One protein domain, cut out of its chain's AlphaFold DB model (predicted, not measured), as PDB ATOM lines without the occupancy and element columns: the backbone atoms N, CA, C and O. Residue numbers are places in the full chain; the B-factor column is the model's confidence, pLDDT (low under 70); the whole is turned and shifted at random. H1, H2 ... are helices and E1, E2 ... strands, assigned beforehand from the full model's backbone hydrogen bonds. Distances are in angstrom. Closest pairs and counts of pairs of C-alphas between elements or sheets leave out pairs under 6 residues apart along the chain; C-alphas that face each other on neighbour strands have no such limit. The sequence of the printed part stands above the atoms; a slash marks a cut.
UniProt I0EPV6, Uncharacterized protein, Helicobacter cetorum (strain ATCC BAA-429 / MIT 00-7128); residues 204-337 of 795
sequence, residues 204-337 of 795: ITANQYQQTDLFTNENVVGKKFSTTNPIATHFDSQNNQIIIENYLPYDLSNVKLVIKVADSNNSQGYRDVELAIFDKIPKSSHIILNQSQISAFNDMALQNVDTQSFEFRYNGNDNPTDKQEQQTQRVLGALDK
ATOM      1  N   ILE A 204      48.570  38.691 -42.584       96.12
ATOM      2  CA  ILE A 204      47.481  38.206 -43.425       96.12
ATOM      3  C   ILE A 204      46.349  39.231 -43.390       96.12
ATOM      4  O   ILE A 204      45.883  39.624 -42.321       96.12
ATOM      5  N   THR A 205      45.903  39.653 -44.568       94.19
ATOM      6  CA  THR A 205      44.770  40.566 -44.735       94.19
ATOM      7  C   THR A 205      43.559  39.860 -45.326       94.19
ATOM      8  O   THR A 205      43.705  38.873 -46.054       94.19
ATOM      9  N   ALA A 206      42.362  40.398 -45.084       87.50
ATOM     10  CA  ALA A 206      41.091  39.814 -45.522       87.50
ATOM     11  C   ALA A 206      40.980  39.504 -47.034       87.50
ATOM     12  O   ALA A 206      40.154  38.690 -47.439       87.50
ATOM     13  N   ASN A 207      41.818  40.119 -47.877       89.25
ATOM     14  CA  ASN A 207      41.849  39.887 -49.329       89.25
ATOM     15  C   ASN A 207      42.764  38.723 -49.767       89.25
ATOM     16  O   ASN A 207      42.881  38.461 -50.963       89.25
ATOM     17  N   GLN A 208      43.475  38.072 -48.838       90.88
ATOM     18  CA  GLN A 208      44.507  37.071 -49.148       90.88
ATOM     19  C   GLN A 208      44.061  35.618 -48.935       90.88
ATOM     20  O   GLN A 208      44.781  34.714 -49.356       90.88
ATOM     21  N   TYR A 209      42.912  35.365 -48.310       95.50
ATOM     22  CA  TYR A 209      42.375  34.017 -48.093       95.50
ATOM     23  C   TYR A 209      41.035  33.815 -48.807       95.50
ATOM     24  O   TYR A 209      40.353  34.773 -49.169       95.50
ATOM     25  N   GLN A 210      40.646  32.556 -49.005       95.69
ATOM     26  CA  GLN A 210      39.276  32.216 -49.389       95.69
ATOM     27  C   GLN A 210      38.433  32.045 -48.123       95.69
ATOM     28  O   GLN A 210      38.932  31.542 -47.119       95.69
ATOM     29  N   GLN A 211      37.167  32.456 -48.171       95.06
ATOM     30  CA  GLN A 211      36.222  32.346 -47.061       95.06
ATOM     31  C   GLN A 211      34.898  31.770 -47.570       95.06
ATOM     32  O   GLN A 211      34.369  32.233 -48.582       95.06
ATOM     33  N   THR A 212      34.336  30.815 -46.834       96.75
ATOM     34  CA  THR A 212      32.934  30.394 -46.943       96.75
ATOM     35  C   THR A 212      32.272  30.417 -45.567       96.75
ATOM     36  O   THR A 212      32.947  30.552 -44.541       96.75
ATOM     37  N   ASP A 213      30.954  30.243 -45.524       95.75
ATOM     38  CA  ASP A 213      30.251  29.970 -44.270       95.75
ATOM     39  C   ASP A 213      30.771  28.658 -43.652       95.75
ATOM     40  O   ASP A 213      31.062  27.688 -44.361       95.75
ATOM     41  N   LEU A 214      30.921  28.625 -42.327       96.56
ATOM     42  CA  LEU A 214      31.405  27.451 -41.594       96.56
ATOM     43  C   LEU A 214      30.375  26.322 -41.575       96.56
ATOM     44  O   LEU A 214      30.735  25.143 -41.687       96.56
ATOM     45  N   PHE A 215      29.111  26.714 -41.420       95.62
ATOM     46  CA  PHE A 215      27.943  25.854 -41.330       95.62
ATOM     47  C   PHE A 215      27.017  26.101 -42.523       95.62
ATOM     48  O   PHE A 215      26.582  27.225 -42.760       95.62
ATOM     49  N   THR A 216      26.655  25.032 -43.224       95.50
ATOM     50  CA  THR A 216      25.572  24.994 -44.214       95.50
ATOM     51  C   THR A 216      24.693  23.780 -43.914       95.50
ATOM     52  O   THR A 216      25.141  22.826 -43.272       95.50
ATOM     53  N   ASN A 217      23.439  23.765 -44.368       92.56
ATOM     54  CA  ASN A 217      22.515  22.660 -44.060       92.56
ATOM     55  C   ASN A 217      22.991  21.299 -44.616       92.56
ATOM     56  O   ASN A 217      22.546  20.247 -44.165       92.56
ATOM     57  N   GLU A 218      23.918  21.327 -45.573       93.19
ATOM     58  CA  GLU A 218      24.559  20.179 -46.207       93.19
ATOM     59  C   GLU A 218      25.816  19.712 -45.453       93.19
ATOM     60  O   GLU A 218      26.170  18.538 -45.555       93.19
ATOM     61  N   ASN A 219      26.498  20.601 -44.711       94.38
ATOM     62  CA  ASN A 219      27.793  20.318 -44.071       94.38
ATOM     63  C   ASN A 219      27.726  20.104 -42.545       94.38
ATOM     64  O   ASN A 219      28.683  19.597 -41.961       94.38
ATOM     65  N   VAL A 220      26.617  20.485 -41.899       94.31
ATOM     66  CA  VAL A 220      26.466  20.435 -40.434       94.31
ATOM     67  C   VAL A 220      26.569  19.008 -39.897       94.31
ATOM     68  O   VAL A 220      27.221  18.781 -38.881       94.31
ATOM     69  N   VAL A 221      25.966  18.023 -40.565       93.44
ATOM     70  CA  VAL A 221      25.999  16.625 -40.107       93.44
ATOM     71  C   VAL A 221      27.403  16.045 -40.301       93.44
ATOM     72  O   VAL A 221      27.895  15.944 -41.420       93.44
ATOM     73  N   GLY A 222      28.039  15.638 -39.202       93.31
ATOM     74  CA  GLY A 222      29.438  15.211 -39.156       93.31
ATOM     75  C   GLY A 222      30.426  16.333 -38.815       93.31
ATOM     76  O   GLY A 222      31.585  16.031 -38.523       93.31
ATOM     77  N   LYS A 223      29.994  17.603 -38.784       94.50
ATOM     78  CA  LYS A 223      30.817  18.718 -38.296       94.50
ATOM     79  C   LYS A 223      31.116  18.526 -36.806       94.50
ATOM     80  O   LYS A 223      30.238  18.123 -36.038       94.50
ATOM     81  N   LYS A 224      32.347  18.833 -36.398       94.38
ATOM     82  CA  LYS A 224      32.813  18.742 -35.006       94.38
ATOM     83  C   LYS A 224      33.124  20.121 -34.443       94.38
ATOM     84  O   LYS A 224      33.421  21.026 -35.208       94.38
ATOM     85  N   PHE A 225      33.094  20.274 -33.125       94.75
ATOM     86  CA  PHE A 225      33.508  21.503 -32.439       94.75
ATOM     87  C   PHE A 225      34.169  21.183 -31.090       94.75
ATOM     88  O   PHE A 225      34.070  20.062 -30.589       94.75
ATOM     89  N   SER A 226      34.844  22.173 -30.503       94.81
ATOM     90  CA  SER A 226      35.482  22.103 -29.183       94.81
ATOM     91  C   SER A 226      35.374  23.455 -28.485       94.81
ATOM     92  O   SER A 226      35.626  24.485 -29.106       94.81
ATOM     93  N   THR A 227      35.046  23.474 -27.193       96.06
ATOM     94  CA  THR A 227      35.022  24.726 -26.416       96.06
ATOM     95  C   THR A 227      36.410  25.218 -26.010       96.06
ATOM     96  O   THR A 227      36.586  26.420 -25.849       96.06
ATOM     97  N   THR A 228      37.406  24.329 -25.908       93.19
ATOM     98  CA  THR A 228      38.821  24.695 -25.700       93.19
ATOM     99  C   THR A 228      39.545  25.071 -26.995       93.19
ATOM    100  O   THR A 228      40.686  25.516 -26.946       93.19
ATOM    101  N   ASN A 229      38.898  24.916 -28.156       92.81
ATOM    102  CA  ASN A 229      39.407  25.401 -29.438       92.81
ATOM    103  C   ASN A 229      38.261  25.850 -30.373       92.81
ATOM    104  O   ASN A 229      37.874  25.111 -31.286       92.81
ATOM    105  N   PRO A 230      37.706  27.056 -30.153       94.56
ATOM    106  CA  PRO A 230      36.627  27.616 -30.967       94.56
ATOM    107  C   PRO A 230      37.099  28.270 -32.277       94.56
ATOM    108  O   PRO A 230      36.266  28.730 -33.055       94.56
ATOM    109  N   ILE A 231      38.408  28.361 -32.529       96.81
ATOM    110  CA  ILE A 231      38.972  28.945 -33.758       96.81
ATOM    111  C   ILE A 231      39.977  27.937 -34.330       96.81
ATOM    112  O   ILE A 231      41.195  28.139 -34.339       96.81
ATOM    113  N   ALA A 232      39.443  26.784 -34.730       94.94
ATOM    114  CA  ALA A 232      40.214  25.580 -34.991       94.94
ATOM    115  C   ALA A 232      41.102  25.738 -36.231       94.94
ATOM    116  O   ALA A 232      40.613  25.867 -37.352       94.94
ATOM    117  N   THR A 233      42.419  25.688 -36.026       95.19
ATOM    118  CA  THR A 233      43.421  25.698 -37.101       95.19
ATOM    119  C   THR A 233      43.951  24.289 -37.339       95.19
ATOM    120  O   THR A 233      44.305  23.599 -36.383       95.19
ATOM    121  N   HIS A 234      44.019  23.848 -38.594       93.00
ATOM    122  CA  HIS A 234      44.674  22.594 -38.976       93.00
ATOM    123  C   HIS A 234      45.259  22.663 -40.393       93.00
ATOM    124  O   HIS A 234      44.969  23.581 -41.159       93.00
ATOM    125  N   PHE A 235      46.106  21.691 -40.735       94.06
ATOM    126  CA  PHE A 235      46.726  21.582 -42.052       94.06
ATOM    127  C   PHE A 235      46.131  20.409 -42.838       94.06
ATOM    128  O   PHE A 235      46.161  19.268 -42.376       94.06
ATOM    129  N   ASP A 236      45.617  20.681 -44.034       93.56
ATOM    130  CA  ASP A 236      45.243  19.659 -45.006       93.56
ATOM    131  C   ASP A 236      46.441  19.346 -45.913       93.56
ATOM    132  O   ASP A 236      46.750  20.066 -46.870       93.56
ATOM    133  N   SER A 237      47.099  18.226 -45.619       89.31
ATOM    134  CA  SER A 237      48.236  17.700 -46.377       89.31
ATOM    135  C   SER A 237      47.868  17.085 -47.732       89.31
ATOM    136  O   SER A 237      48.768  16.796 -48.520       89.31
ATOM    137  N   GLN A 238      46.580  16.903 -48.048       90.88
ATOM    138  CA  GLN A 238      46.139  16.450 -49.373       90.88
ATOM    139  C   GLN A 238      46.116  17.617 -50.366       90.88
ATOM    140  O   GLN A 238      46.551  17.464 -51.508       90.88
ATOM    141  N   ASN A 239      45.661  18.793 -49.919       93.56
ATOM    142  CA  ASN A 239      45.559  19.999 -50.745       93.56
ATOM    143  C   ASN A 239      46.687  21.027 -50.501       93.56
ATOM    144  O   ASN A 239      46.799  21.991 -51.257       93.56
ATOM    145  N   ASN A 240      47.559  20.809 -49.507       93.25
ATOM    146  CA  ASN A 240      48.599  21.746 -49.034       93.25
ATOM    147  C   ASN A 240      48.007  23.090 -48.565       93.25
ATOM    148  O   ASN A 240      48.496  24.180 -48.891       93.25
ATOM    149  N   GLN A 241      46.912  22.993 -47.811       95.75
ATOM    150  CA  GLN A 241      46.111  24.122 -47.351       95.75
ATOM    151  C   GLN A 241      46.120  24.220 -45.828       95.75
ATOM    152  O   GLN A 241      46.149  23.218 -45.120       95.75
ATOM    153  N   ILE A 242      46.080  25.446 -45.323       96.50
ATOM    154  CA  ILE A 242      45.858  25.738 -43.909       96.50
ATOM    155  C   ILE A 242      44.388  26.125 -43.789       96.50
ATOM    156  O   ILE A 242      43.937  27.067 -44.447       96.50
ATOM    157  N   ILE A 243      43.653  25.378 -42.974       97.00
ATOM    158  CA  ILE A 243      42.224  25.558 -42.747       97.00
ATOM    159  C   ILE A 243      42.042  26.178 -41.364       97.00
ATOM    160  O   ILE A 243      42.564  25.659 -40.373       97.00
ATOM    161  N   ILE A 244      41.305  27.286 -41.303       98.00
ATOM    162  CA  ILE A 244      40.965  27.991 -40.064       98.00
ATOM    163  C   ILE A 244      39.445  28.094 -39.976       98.00
ATOM    164  O   ILE A 244      38.792  28.630 -40.869       98.00
ATOM    165  N   GLU A 245      38.874  27.573 -38.899       97.75
ATOM    166  CA  GLU A 245      37.430  27.498 -38.697       97.75
ATOM    167  C   GLU A 245      37.020  28.318 -37.474       97.75
ATOM    168  O   GLU A 245      37.219  27.889 -36.340       97.75
ATOM    169  N   ASN A 246      36.448  29.505 -37.697       97.75
ATOM    170  CA  ASN A 246      35.958  30.364 -36.621       97.75
ATOM    171  C   ASN A 246      34.523  29.984 -36.243       97.75
ATOM    172  O   ASN A 246      33.571  30.403 -36.904       97.75
ATOM    173  N   TYR A 247      34.373  29.222 -35.161       97.62
ATOM    174  CA  TYR A 247      33.083  28.806 -34.609       97.62
ATOM    175  C   TYR A 247      32.364  29.937 -33.845       97.62
ATOM    176  O   TYR A 247      31.233  29.746 -33.401       97.62
ATOM    177  N   LEU A 248      32.979  31.116 -33.686       97.62
ATOM    178  CA  LEU A 248      32.412  32.250 -32.950       97.62
ATOM    179  C   LEU A 248      31.490  33.118 -33.823       97.62
ATOM    180  O   LEU A 248      31.744  33.296 -35.015       97.62
ATOM    181  N   PRO A 249      30.474  33.770 -33.228       96.19
ATOM    182  CA  PRO A 249      29.558  34.665 -33.933       96.19
ATOM    183  C   PRO A 249      30.121  36.083 -34.152       96.19
ATOM    184  O   PRO A 249      29.390  36.972 -34.596       96.19
ATOM    185  N   TYR A 250      31.405  36.294 -33.846       96.06
ATOM    186  CA  TYR A 250      32.084  37.587 -33.842       96.06
ATOM    187  C   TYR A 250      33.130  37.689 -34.950       96.06
ATOM    188  O   TYR A 250      33.913  36.765 -35.170       96.06
ATOM    189  N   ASP A 251      33.131  38.837 -35.629       95.75
ATOM    190  CA  ASP A 251      34.239  39.260 -36.477       95.75
ATOM    191  C   ASP A 251      35.380  39.682 -35.546       95.75
ATOM    192  O   ASP A 251      35.243  40.659 -34.813       95.75
ATOM    193  N   LEU A 252      36.487  38.945 -35.558       96.69
ATOM    194  CA  LEU A 252      37.665  39.253 -34.749       96.69
ATOM    195  C   LEU A 252      38.601  40.171 -35.540       96.69
ATOM    196  O   LEU A 252      38.786  39.963 -36.740       96.69
ATOM    197  N   SER A 253      39.228  41.140 -34.877       95.38
ATOM    198  CA  SER A 253      40.109  42.141 -35.491       95.38
ATOM    199  C   SER A 253      41.436  42.260 -34.748       95.38
ATOM    200  O   SER A 253      41.456  42.240 -33.520       95.38
ATOM    201  N   ASN A 254      42.535  42.398 -35.497       95.00
ATOM    202  CA  ASN A 254      43.908  42.443 -34.976       95.00
ATOM    203  C   ASN A 254      44.220  41.263 -34.029       95.00
ATOM    204  O   ASN A 254      44.347  41.410 -32.809       95.00
ATOM    205  N   VAL A 255      44.333  40.064 -34.605       97.00
ATOM    206  CA  VAL A 255      44.594  38.813 -33.872       97.00
ATOM    207  C   VAL A 255      45.849  38.111 -34.376       97.00
ATOM    208  O   VAL A 255      46.257  38.285 -35.520       97.00
ATOM    209  N   LYS A 256      46.456  37.280 -33.531       96.38
ATOM    210  CA  LYS A 256      47.608  36.442 -33.867       96.38
ATOM    211  C   LYS A 256      47.310  34.967 -33.651       96.38
ATOM    212  O   LYS A 256      46.726  34.588 -32.637       96.38
ATOM    213  N   LEU A 257      47.756  34.152 -34.601       96.25
ATOM    214  CA  LEU A 257      47.789  32.700 -34.499       96.25
ATOM    215  C   LEU A 257      49.054  32.292 -33.738       96.25
ATOM    216  O   LEU A 257      50.173  32.619 -34.146       96.25
ATOM    217  N   VAL A 258      48.863  31.559 -32.650       94.25
ATOM    218  CA  VAL A 258      49.897  31.060 -31.742       94.25
ATOM    219  C   VAL A 258      49.811  29.535 -31.690       94.25
ATOM    220  O   VAL A 258      48.736  28.960 -31.854       94.25
ATOM    221  N   ILE A 259      50.934  28.864 -31.445       92.38
ATOM    222  CA  ILE A 259      50.972  27.448 -31.075       92.38
ATOM    223  C   ILE A 259      51.690  27.259 -29.737       92.38
ATOM    224  O   ILE A 259      52.774  27.804 -29.515       92.38
ATOM    225  N   LYS A 260      51.088  26.469 -28.841       89.00
ATOM    226  CA  LYS A 260      51.683  26.084 -27.555       89.00
ATOM    227  C   LYS A 260      52.647  24.921 -27.778       89.00
ATOM    228  O   LYS A 260      52.221  23.801 -28.045       89.00
ATOM    229  N   VAL A 261      53.948  25.173 -27.676       89.50
ATOM    230  CA  VAL A 261      55.019  24.190 -27.916       89.50
ATOM    231  C   VAL A 261      55.578  23.685 -26.589       89.50
ATOM    232  O   VAL A 261      55.892  24.487 -25.716       89.50
ATOM    233  N   ALA A 262      55.727  22.371 -26.417       88.06
ATOM    234  CA  ALA A 262      56.180  21.782 -25.156       88.06
ATOM    235  C   ALA A 262      57.569  22.302 -24.727       88.06
ATOM    236  O   ALA A 262      58.525  22.281 -25.505       88.06
ATOM    237  N   ASP A 263      57.695  22.725 -23.466       85.81
ATOM    238  CA  ASP A 263      58.948  23.232 -22.903       85.81
ATOM    239  C   ASP A 263      59.070  22.875 -21.417       85.81
ATOM    240  O   ASP A 263      58.410  23.451 -20.552       85.81
ATOM    241  N   SER A 264      59.939  21.912 -21.113       81.50
ATOM    242  CA  SER A 264      60.186  21.430 -19.749       81.50
ATOM    243  C   SER A 264      60.929  22.429 -18.856       81.50
ATOM    244  O   SER A 264      61.046  22.181 -17.655       81.50
ATOM    245  N   ASN A 265      61.423  23.542 -19.410       81.75
ATOM    246  CA  ASN A 265      62.131  24.584 -18.666       81.75
ATOM    247  C   ASN A 265      61.193  25.716 -18.214       81.75
ATOM    248  O   ASN A 265      61.516  26.420 -17.256       81.75
ATOM    249  N   ASN A 266      60.031  25.890 -18.859       80.06
ATOM    250  CA  ASN A 266      59.011  26.831 -18.394       80.06
ATOM    251  C   ASN A 266      58.224  26.220 -17.217       80.06
ATOM    252  O   ASN A 266      57.843  25.048 -17.232       80.06
ATOM    253  N   SER A 267      57.910  27.033 -16.206       73.81
ATOM    254  CA  SER A 267      57.002  26.674 -15.111       73.81
ATOM    255  C   SER A 267      55.602  26.272 -15.602       73.81
ATOM    256  O   SER A 267      54.969  25.437 -14.954       73.81
ATOM    257  N   GLN A 268      55.162  26.802 -16.750       74.06
ATOM    258  CA  GLN A 268      53.907  26.452 -17.432       74.06
ATOM    259  C   GLN A 268      53.969  25.126 -18.222       74.06
ATOM    260  O   GLN A 268      52.926  24.582 -18.578       74.06
ATOM    261  N   GLY A 269      55.163  24.585 -18.504       80.62
ATOM    262  CA  GLY A 269      55.359  23.353 -19.289       80.62
ATOM    263  C   GLY A 269      55.283  23.508 -20.818       80.62
ATOM    264  O   GLY A 269      55.454  22.523 -21.540       80.62
ATOM    265  N   TYR A 270      55.048  24.723 -21.317       87.62
ATOM    266  CA  TYR A 270      55.057  25.079 -22.737       87.62
ATOM    267  C   TYR A 270      55.682  26.462 -22.947       87.62
ATOM    268  O   TYR A 270      55.834  27.225 -21.997       87.62
ATOM    269  N   ARG A 271      56.020  26.800 -24.187       90.19
ATOM    270  CA  ARG A 271      56.271  28.167 -24.658       90.19
ATOM    271  C   ARG A 271      55.293  28.486 -25.782       90.19
ATOM    272  O   ARG A 271      54.917  27.594 -26.542       90.19
ATOM    273  N   ASP A 272      54.910  29.744 -25.903       90.69
ATOM    274  CA  ASP A 272      54.154  30.214 -27.060       90.69
ATOM    275  C   ASP A 272      55.088  30.440 -28.253       90.69
ATOM    276  O   ASP A 272      56.212  30.925 -28.100       90.69
ATOM    277  N   VAL A 273      54.615  30.095 -29.449       92.38
ATOM    278  CA  VAL A 273      55.270  30.408 -30.721       92.38
ATOM    279  C   VAL A 273      54.256  31.083 -31.638       92.38
ATOM    280  O   VAL A 273      53.219  30.507 -31.957       92.38
ATOM    281  N   GLU A 274      54.545  32.312 -32.057       95.00
ATOM    282  CA  GLU A 274      53.686  33.088 -32.957       95.00
ATOM    283  C   GLU A 274      53.915  32.653 -34.413       95.00
ATOM    284  O   GLU A 274      55.057  32.511 -34.853       95.00
ATOM    285  N   LEU A 275      52.830  32.411 -35.154       95.31
ATOM    286  CA  LEU A 275      52.869  31.841 -36.506       95.31
ATOM    287  C   LEU A 275      52.436  32.830 -37.591       95.31
ATOM    288  O   LEU A 275      52.999  32.807 -38.681       95.31
ATOM    289  N   ALA A 276      51.436  33.668 -37.311       96.38
ATOM    290  CA  ALA A 276      50.896  34.675 -38.227       96.38
ATOM    291  C   ALA A 276      50.088  35.735 -37.464       96.38
ATOM    292  O   ALA A 276      49.558  35.454 -36.388       96.38
ATOM    293  N   ILE A 277      49.940  36.923 -38.050       97.06
ATOM    294  CA  ILE A 277      49.029  37.982 -37.592       97.06
ATOM    295  C   ILE A 277      47.968  38.213 -38.674       97.06
ATOM    296  O   ILE A 277      48.274  38.150 -39.862       97.06
ATOM    297  N   PHE A 278      46.731  38.477 -38.262       97.38
ATOM    298  CA  PHE A 278      45.572  38.692 -39.123       97.38
ATOM    299  C   PHE A 278      44.924  40.047 -38.820       97.38
ATOM    300  O   PHE A 278      44.646  40.356 -37.656       97.38
ATOM    301  N   ASP A 279      44.620  40.828 -39.861       94.75
ATOM    302  CA  ASP A 279      43.810  42.046 -39.708       94.75
ATOM    303  C   ASP A 279      42.377  41.716 -39.257       94.75
ATOM    304  O   ASP A 279      41.818  42.406 -38.400       94.75
ATOM    305  N   LYS A 280      41.822  40.617 -39.780       95.56
ATOM    306  CA  LYS A 280      40.484  40.116 -39.496       95.56
ATOM    307  C   LYS A 280      40.405  38.585 -39.566       95.56
ATOM    308  O   LYS A 280      40.962  37.966 -40.466       95.56
ATOM    309  N   ILE A 281      39.616  37.994 -38.666       97.38
ATOM    310  CA  ILE A 281      39.046  36.644 -38.796       97.38
ATOM    311  C   ILE A 281      37.510  36.790 -38.753       97.38
ATOM    312  O   ILE A 281      36.959  37.096 -37.695       97.38
ATOM    313  N   PRO A 282      36.802  36.643 -39.888       96.94
ATOM    314  CA  PRO A 282      35.348  36.781 -39.956       96.94
ATOM    315  C   PRO A 282      34.589  35.776 -39.081       96.94
ATOM    316  O   PRO A 282      35.070  34.672 -38.828       96.94
ATOM    317  N   LYS A 283      33.390  36.146 -38.628       95.62
ATOM    318  CA  LYS A 283      32.500  35.272 -37.846       95.62
ATOM    319  C   LYS A 283      32.034  34.042 -38.614       95.62
ATOM    320  O   LYS A 283      31.833  34.118 -39.826       95.62
ATOM    321  N   SER A 284      31.752  32.959 -37.886       95.56
ATOM    322  CA  SER A 284      31.059  31.762 -38.390       95.56
ATOM    323  C   SER A 284      31.618  31.264 -39.732       95.56
ATOM    324  O   SER A 284      30.853  30.870 -40.614       95.56
ATOM    325  N   SER A 285      32.942  31.324 -39.919       97.25
ATOM    326  CA  SER A 285      33.583  31.174 -41.230       97.25
ATOM    327  C   SER A 285      34.551  30.000 -41.309       97.25
ATOM    328  O   SER A 285      35.310  29.747 -40.372       97.25
ATOM    329  N   HIS A 286      34.584  29.355 -42.472       97.50
ATOM    330  CA  HIS A 286      35.634  28.431 -42.885       97.50
ATOM    331  C   HIS A 286      36.588  29.174 -43.833       97.50
ATOM    332  O   HIS A 286      36.170  29.684 -44.873       97.50
ATOM    333  N   ILE A 287      37.857  29.279 -43.443       98.06
ATOM    334  CA  ILE A 287      38.901  30.040 -44.137       98.06
ATOM    335  C   ILE A 287      39.939  29.070 -44.699       98.06
ATOM    336  O   ILE A 287      40.442  28.212 -43.973       98.06
ATOM    337  N   ILE A 288      40.298  29.250 -45.972       97.56
ATOM    338  CA  ILE A 288      41.324  28.462 -46.664       97.56
ATOM    339  C   ILE A 288      42.477  29.376 -47.094       97.56
ATOM    340  O   ILE A 288      42.296  30.350 -47.832       97.56
ATOM    341  N   LEU A 289      43.680  29.014 -46.652       96.94
ATOM    342  CA  LEU A 289      44.965  29.619 -47.004       96.94
ATOM    343  C   LEU A 289      45.855  28.581 -47.695       96.94
ATOM    344  O   LEU A 289      45.811  27.394 -47.377       96.94
ATOM    345  N   ASN A 290      46.732  29.021 -48.593       94.12
ATOM    346  CA  ASN A 290      47.797  28.171 -49.129       94.12
ATOM    347  C   ASN A 290      48.946  28.073 -48.111       94.12
ATOM    348  O   ASN A 290      49.294  29.078 -47.488       94.12
ATOM    349  N   GLN A 291      49.606  26.913 -48.010       92.12
ATOM    350  CA  GLN A 291      50.790  26.697 -47.157       92.12
ATOM    351  C   GLN A 291      51.841  27.821 -47.257       92.12
ATOM    352  O   GLN A 291      52.415  28.242 -46.256       92.12
ATOM    353  N   SER A 292      52.075  28.345 -48.464       90.88
ATOM    354  CA  SER A 292      53.059  29.399 -48.740       90.88
ATOM    355  C   SER A 292      52.768  30.746 -48.066       90.88
ATOM    356  O   SER A 292      53.661  31.589 -48.006       90.88
ATOM    357  N   GLN A 293      51.550  30.962 -47.566       92.94
ATOM    358  CA  GLN A 293      51.136  32.211 -46.923       92.94
ATOM    359  C   GLN A 293      51.540  32.272 -45.446       92.94
ATOM    360  O   GLN A 293      51.747  33.364 -44.922       92.94
ATOM    361  N   ILE A 294      51.701  31.116 -44.790       93.19
ATOM    362  CA  ILE A 294      52.222  31.018 -43.424       93.19
ATOM    363  C   ILE A 294      53.401  30.047 -43.435       93.19
ATOM    364  O   ILE A 294      53.253  28.839 -43.258       93.19
ATOM    365  N   SER A 295      54.595  30.603 -43.653       87.06
ATOM    366  CA  SER A 295      55.845  29.875 -43.911       87.06
ATOM    367  C   SER A 295      56.242  28.860 -42.831       87.06
ATOM    368  O   SER A 295      56.995  27.931 -43.129       87.06
ATOM    369  N   ALA A 296      55.714  28.983 -41.610       89.75
ATOM    370  CA  ALA A 296      55.879  27.995 -40.549       89.75
ATOM    371  C   ALA A 296      55.299  26.613 -40.921       89.75
ATOM    372  O   ALA A 296      55.889  25.593 -40.573       89.75
ATOM    373  N   PHE A 297      54.215  26.546 -41.707       91.12
ATOM    374  CA  PHE A 297      53.615  25.282 -42.176       91.12
ATOM    375  C   PHE A 297      54.438  24.565 -43.263       91.12
ATOM    376  O   PHE A 297      53.998  23.556 -43.806       91.12
ATOM    377  N   ASN A 298      55.655  25.034 -43.561       88.06
ATOM    378  CA  ASN A 298      56.666  24.230 -44.253       88.06
ATOM    379  C   ASN A 298      57.334  23.191 -43.330       88.06
ATOM    380  O   ASN A 298      57.992  22.279 -43.830       88.06
ATOM    381  N   ASP A 299      57.190  23.314 -42.006       87.94
ATOM    382  CA  ASP A 299      57.689  22.326 -41.051       87.94
ATOM    383  C   ASP A 299      56.718  21.138 -40.941       87.94
ATOM    384  O   ASP A 299      55.576  21.280 -40.499       87.94
ATOM    385  N   MET A 300      57.184  19.941 -41.311       86.62
ATOM    386  CA  MET A 300      56.402  18.705 -41.199       86.62
ATOM    387  C   MET A 300      56.023  18.373 -39.748       86.62
ATOM    388  O   MET A 300      55.017  17.697 -39.537       86.62
ATOM    389  N   ALA A 301      56.775  18.844 -38.744       86.69
ATOM    390  CA  ALA A 301      56.375  18.703 -37.347       86.69
ATOM    391  C   ALA A 301      55.091  19.501 -37.068       86.69
ATOM    392  O   ALA A 301      54.161  18.959 -36.474       86.69
ATOM    393  N   LEU A 302      55.001  20.740 -37.573       88.25
ATOM    394  CA  LEU A 302      53.832  21.615 -37.423       88.25
ATOM    395  C   LEU A 302      52.603  21.092 -38.186       88.25
ATOM    396  O   LEU A 302      51.485  21.166 -37.681       88.25
ATOM    397  N   GLN A 303      52.807  20.520 -39.376       88.88
ATOM    398  CA  GLN A 303      51.735  19.943 -40.203       88.88
ATOM    399  C   GLN A 303      50.991  18.770 -39.536       88.88
ATOM    400  O   GLN A 303      49.859  18.483 -39.913       88.88
ATOM    401  N   ASN A 304      51.611  18.082 -38.568       87.25
ATOM    402  CA  ASN A 304      51.063  16.883 -37.919       87.25
ATOM    403  C   ASN A 304      50.499  17.139 -36.502       87.25
ATOM    404  O   ASN A 304      50.222  16.188 -35.770       87.25
ATOM    405  N   VAL A 305      50.345  18.400 -36.084       87.69
ATOM    406  CA  VAL A 305      49.876  18.744 -34.731       87.69
ATOM    407  C   VAL A 305      48.343  18.691 -34.627       87.69
ATOM    408  O   VAL A 305      47.637  19.158 -35.519       87.69
ATOM    409  N   ASP A 306      47.811  18.162 -33.515       86.69
ATOM    410  CA  ASP A 306      46.374  18.245 -33.198       86.69
ATOM    411  C   ASP A 306      45.954  19.717 -33.071       86.69
ATOM    412  O   ASP A 306      46.602  20.507 -32.378       86.69
ATOM    413  N   THR A 307      44.835  20.066 -33.710       87.62
ATOM    414  CA  THR A 307      44.282  21.424 -33.752       87.62
ATOM    415  C   THR A 307      44.227  22.115 -32.380       87.62
ATOM    416  O   THR A 307      44.446  23.319 -32.306       87.62
ATOM    417  N   GLN A 308      44.029  21.368 -31.282       86.25
ATOM    418  CA  GLN A 308      44.017  21.869 -29.894       86.25
ATOM    419  C   GLN A 308      45.318  22.554 -29.425       86.25
ATOM    420  O   GLN A 308      45.303  23.213 -28.391       86.25
ATOM    421  N   SER A 309      46.442  22.397 -30.135       88.00
ATOM    422  CA  SER A 309      47.693  23.104 -29.796       88.00
ATOM    423  C   SER A 309      47.746  24.534 -30.346       88.00
ATOM    424  O   SER A 309      48.590  25.318 -29.904       88.00
ATOM    425  N   PHE A 310      46.898  24.858 -31.327       91.38
ATOM    426  CA  PHE A 310      46.795  26.183 -31.935       91.38
ATOM    427  C   PHE A 310      45.784  27.047 -31.180       91.38
ATOM    428  O   PHE A 310      44.781  26.552 -30.670       91.38
ATOM    429  N   GLU A 311      46.032  28.350 -31.141       92.44
ATOM    430  CA  GLU A 311      45.213  29.316 -30.420       92.44
ATOM    431  C   GLU A 311      45.233  30.671 -31.136       92.44
ATOM    432  O   GLU A 311      46.253  31.067 -31.700       92.44
ATOM    433  N   PHE A 312      44.128  31.413 -31.080       95.44
ATOM    434  CA  PHE A 312      44.076  32.805 -31.516       95.44
ATOM    435  C   PHE A 312      44.046  33.737 -30.308       95.44
ATOM    436  O   PHE A 312      43.140  33.656 -29.482       95.44
ATOM    437  N   ARG A 313      45.008  34.663 -30.242       94.75
ATOM    438  CA  ARG A 313      45.061  35.723 -29.224       94.75
ATOM    439  C   ARG A 313      44.906  37.094 -29.855       94.75
ATOM    440  O   ARG A 313      45.228  37.297 -31.023       94.75
ATOM    441  N   TYR A 314      44.451  38.053 -29.063       95.75
ATOM    442  CA  TYR A 314      44.448  39.456 -29.456       95.75
ATOM    443  C   TYR A 314      45.891  39.983 -29.606       95.75
ATOM    444  O   TYR A 314      46.810  39.523 -28.922       95.75
ATOM    445  N   ASN A 315      46.098  40.908 -30.546       93.75
ATOM    446  CA  ASN A 315      47.416  41.381 -30.988       93.75
ATOM    447  C   ASN A 315      47.589  42.916 -30.869       93.75
ATOM    448  O   ASN A 315      48.546  43.485 -31.389       93.75
ATOM    449  N   GLY A 316      46.678  43.604 -30.176       87.75
ATOM    450  CA  GLY A 316      46.790  45.035 -29.878       87.75
ATOM    451  C   GLY A 316      47.180  45.344 -28.427       87.75
ATOM    452  O   GLY A 316      47.668  44.491 -27.690       87.75
ATOM    453  N   ASN A 317      46.969  46.598 -28.021       83.12
ATOM    454  CA  ASN A 317      47.287  47.091 -26.674       83.12
ATOM    455  C   ASN A 317      46.203  46.702 -25.657       83.12
ATOM    456  O   ASN A 317      45.033  46.663 -26.025       83.12
ATOM    457  N   ASP A 318      46.559  46.568 -24.373       80.88
ATOM    458  CA  ASP A 318      45.660  46.149 -23.272       80.88
ATOM    459  C   ASP A 318      44.375  46.983 -23.096       80.88
ATOM    460  O   ASP A 318      43.465  46.565 -22.383       80.88
ATOM    461  N   ASN A 319      44.302  48.176 -23.692       83.88
ATOM    462  CA  ASN A 319      43.122  49.041 -23.701       83.88
ATOM    463  C   ASN A 319      42.930  49.630 -25.118       83.88
ATOM    464  O   ASN A 319      43.397  50.745 -25.381       83.88
ATOM    465  N   PRO A 320      42.298  48.903 -26.059       88.88
ATOM    466  CA  PRO A 320      42.007  49.423 -27.390       88.88
ATOM    467  C   PRO A 320      40.982  50.556 -27.353       88.88
ATOM    468  O   PRO A 320      40.050  50.559 -26.548       88.88
ATOM    469  N   THR A 321      41.123  51.512 -28.270       90.25
ATOM    470  CA  THR A 321      40.143  52.592 -28.476       90.25
ATOM    471  C   THR A 321      39.096  52.265 -29.539       90.25
ATOM    472  O   THR A 321      38.064  52.931 -29.584       90.25
ATOM    473  N   ASP A 322      39.359  51.280 -30.402       92.75
ATOM    474  CA  ASP A 322      38.393  50.800 -31.388       92.75
ATOM    475  C   ASP A 322      37.440  49.748 -30.792       92.75
ATOM    476  O   ASP A 322      37.828  48.942 -29.948       92.75
ATOM    477  N   LYS A 323      36.184  49.746 -31.251       91.75
ATOM    478  CA  LYS A 323      35.130  48.871 -30.718       91.75
ATOM    479  C   LYS A 323      35.239  47.413 -31.170       91.75
ATOM    480  O   LYS A 323      34.819  46.531 -30.428       91.75
ATOM    481  N   GLN A 324      35.767  47.151 -32.364       91.25
ATOM    482  CA  GLN A 324      35.964  45.794 -32.881       91.25
ATOM    483  C   GLN A 324      37.168  45.147 -32.191       91.25
ATOM    484  O   GLN A 324      37.093  43.989 -31.785       91.25
ATOM    485  N   GLU A 325      38.232  45.916 -31.938       94.44
ATOM    486  CA  GLU A 325      39.342  45.469 -31.084       94.44
ATOM    487  C   GLU A 325      38.909  45.264 -29.618       94.44
ATOM    488  O   GLU A 325      39.263  44.246 -29.030       94.44
ATOM    489  N   GLN A 326      38.075  46.144 -29.040       94.00
ATOM    490  CA  GLN A 326      37.481  45.939 -27.702       94.00
ATOM    491  C   GLN A 326      36.661  44.642 -27.624       94.00
ATOM    492  O   GLN A 326      36.873  43.837 -26.716       94.00
ATOM    493  N   GLN A 327      35.763  44.398 -28.587       93.81
ATOM    494  CA  GLN A 327      34.989  43.153 -28.646       93.81
ATOM    495  C   GLN A 327      35.904  41.933 -28.825       93.81
ATOM    496  O   GLN A 327      35.716  40.924 -28.150       93.81
ATOM    497  N   THR A 328      36.934  42.031 -29.669       96.06
ATOM    498  CA  THR A 328      37.905  40.947 -29.892       96.06
ATOM    499  C   THR A 328      38.684  40.615 -28.622       96.06
ATOM    500  O   THR A 328      38.788  39.445 -28.253       96.06
ATOM    501  N   GLN A 329      39.191  41.628 -27.915       95.44
ATOM    502  CA  GLN A 329      39.895  41.453 -26.646       95.44
ATOM    503  C   GLN A 329      38.979  40.827 -25.583       95.44
ATOM    504  O   GLN A 329      39.399  39.888 -24.905       95.44
ATOM    505  N   ARG A 330      37.725  41.293 -25.467       94.81
ATOM    506  CA  ARG A 330      36.724  40.740 -24.538       94.81
ATOM    507  C   ARG A 330      36.441  39.265 -24.831       94.81
ATOM    508  O   ARG A 330      36.532  38.433 -23.932       94.81
ATOM    509  N   VAL A 331      36.134  38.940 -26.087       96.25
ATOM    510  CA  VAL A 331      35.797  37.579 -26.528       96.25
ATOM    511  C   VAL A 331      36.975  36.632 -26.301       96.25
ATOM    512  O   VAL A 331      36.807  35.608 -25.644       96.25
ATOM    513  N   LEU A 332      38.180  36.972 -26.769       96.00
ATOM    514  CA  LEU A 332      39.349  36.101 -26.606       96.00
ATOM    515  C   LEU A 332      39.787  35.985 -25.133       96.00
ATOM    516  O   LEU A 332      40.128  34.892 -24.689       96.00
ATOM    517  N   GLY A 333      39.682  37.060 -24.343       94.44
ATOM    518  CA  GLY A 333      39.954  37.046 -22.899       94.44
ATOM    519  C   GLY A 333      38.918  36.288 -22.053       94.44
ATOM    520  O   GLY A 333      39.216  35.898 -20.924       94.44
ATOM    521  N   ALA A 334      37.711  36.048 -22.576       95.12
ATOM    522  CA  ALA A 334      36.746  35.120 -21.985       95.12
ATOM    523  C   ALA A 334      37.032  33.659 -22.382       95.12
ATOM    524  O   ALA A 334      36.816  32.752 -21.581       95.12
ATOM    525  N   LEU A 335      37.549  33.427 -23.594       95.00
ATOM    526  CA  LEU A 335      37.856  32.090 -24.115       95.00
ATOM    527  C   LEU A 335      39.146  31.487 -23.535       95.00
ATOM    528  O   LEU A 335      39.164  30.290 -23.271       95.00
ATOM    529  N   ASP A 336      40.179  32.290 -23.248       91.62
ATOM    530  CA  ASP A 336      41.415  31.834 -22.568       91.62
ATOM    531  C   ASP A 336      41.149  31.262 -21.156       91.62
ATOM    532  O   ASP A 336      41.905  30.438 -20.644       91.62
ATOM    533  N   LYS A 337      40.014  31.627 -20.538       92.44
ATOM    534  CA  LYS A 337      39.558  31.061 -19.257       92.44
ATOM    535  C   LYS A 337      38.966  29.649 -19.384       92.44
ATOM    536  O   LYS A 337      38.759  29.003 -18.358       92.44
TER     537      LYS A 337
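This is residues 204 to 337 of the 795 residues of an uncharacterized protein of Helicobacter cetorum (strain ATCC BAA-429 / MIT 00-7128) (UniProt I0EPV6). Two small, strongly twisted sheets stand partly face to face as a loose-edged sandwich with their strands crossed, E1, E7, E4 and E3 in one and E6, E5 and E8 in the other. The helix H3 packs on E5 and E8, the short helices H1 and H2 sit at one end, and residues 216 to 222 stick out. The printed part has 134 residues, with the order E1 E2 E3 E4 E5 E6 E7 H1 H2 E8 H3, three helices and eight strands, a mixed class. Both sheets are antiparallel, in the orders E1-E7-E4-E3 and E6-E5-E8. The whole is compact, with a radius of gyration of the C-alphas of 14.9 A and spans of 43 by 37 by 27 A.

Begin at E1, residues 210 to 213, an edge strand antiparallel to E7, residues 285 to 290; look for N 212 and O 286, 2.9 A apart. E2, residues 224 to 226, pairs with no named strand. E3, residues 231 to 236, and E4, residues 241 to 246, form a hairpin, with N 234 and O 243 at 2.9 A. E4 is also antiparallel to E7, with N 287 and O 244 at 2.8 A. E5, residues 252 to 262, and E6, residues 270 to 281, form a second hairpin, with N 261 and O 271 at 2.8 A; E5 bends by 62 degrees at residue 255 and E6 by 89 degrees at residue 278. E8, residues 310 to 314, is antiparallel to E5, with N 258 and O 311 at 2.8 A. The two sheets form a sandwich, two sheets face to face, 11.4 A centre to centre where they face, their strands at 70 degrees; the closest C-alphas of E3 and E8 are those of Thr 233 and Phe 310, 6.2 A apart. H1, residues 295 to 298, only grazes both sheets, and H2, residues 300 to 303, only grazes the four-strand sheet. H3, residues 323 to 335, is over E5 and E8 at a height over the sheet of 8.0 A; its closest C-alphas to E5 are Thr 328 and Leu 252, 5.1 A. In H3 every O i to N i+4 pair is within hydrogen-bond range; H1 and H2 are too short for one.

Find C-alpha 210 at (39.276, 32.216, -49.389), where E1 begins. E5 measures 27.2 A and E6 25.5 A; E6 ends at C-alpha 281, (39.046, 36.644, -38.796). H3 runs 18.2 A to C-alpha 335 at (37.856, 32.090, -24.115).

The C-alphas farthest apart are those of Asn 217 and Asn 265, 47.1 A. The printed part has no cut, and no link is long. The mean pLDDT of the printed part is 92.5, and no printed residue is under 70.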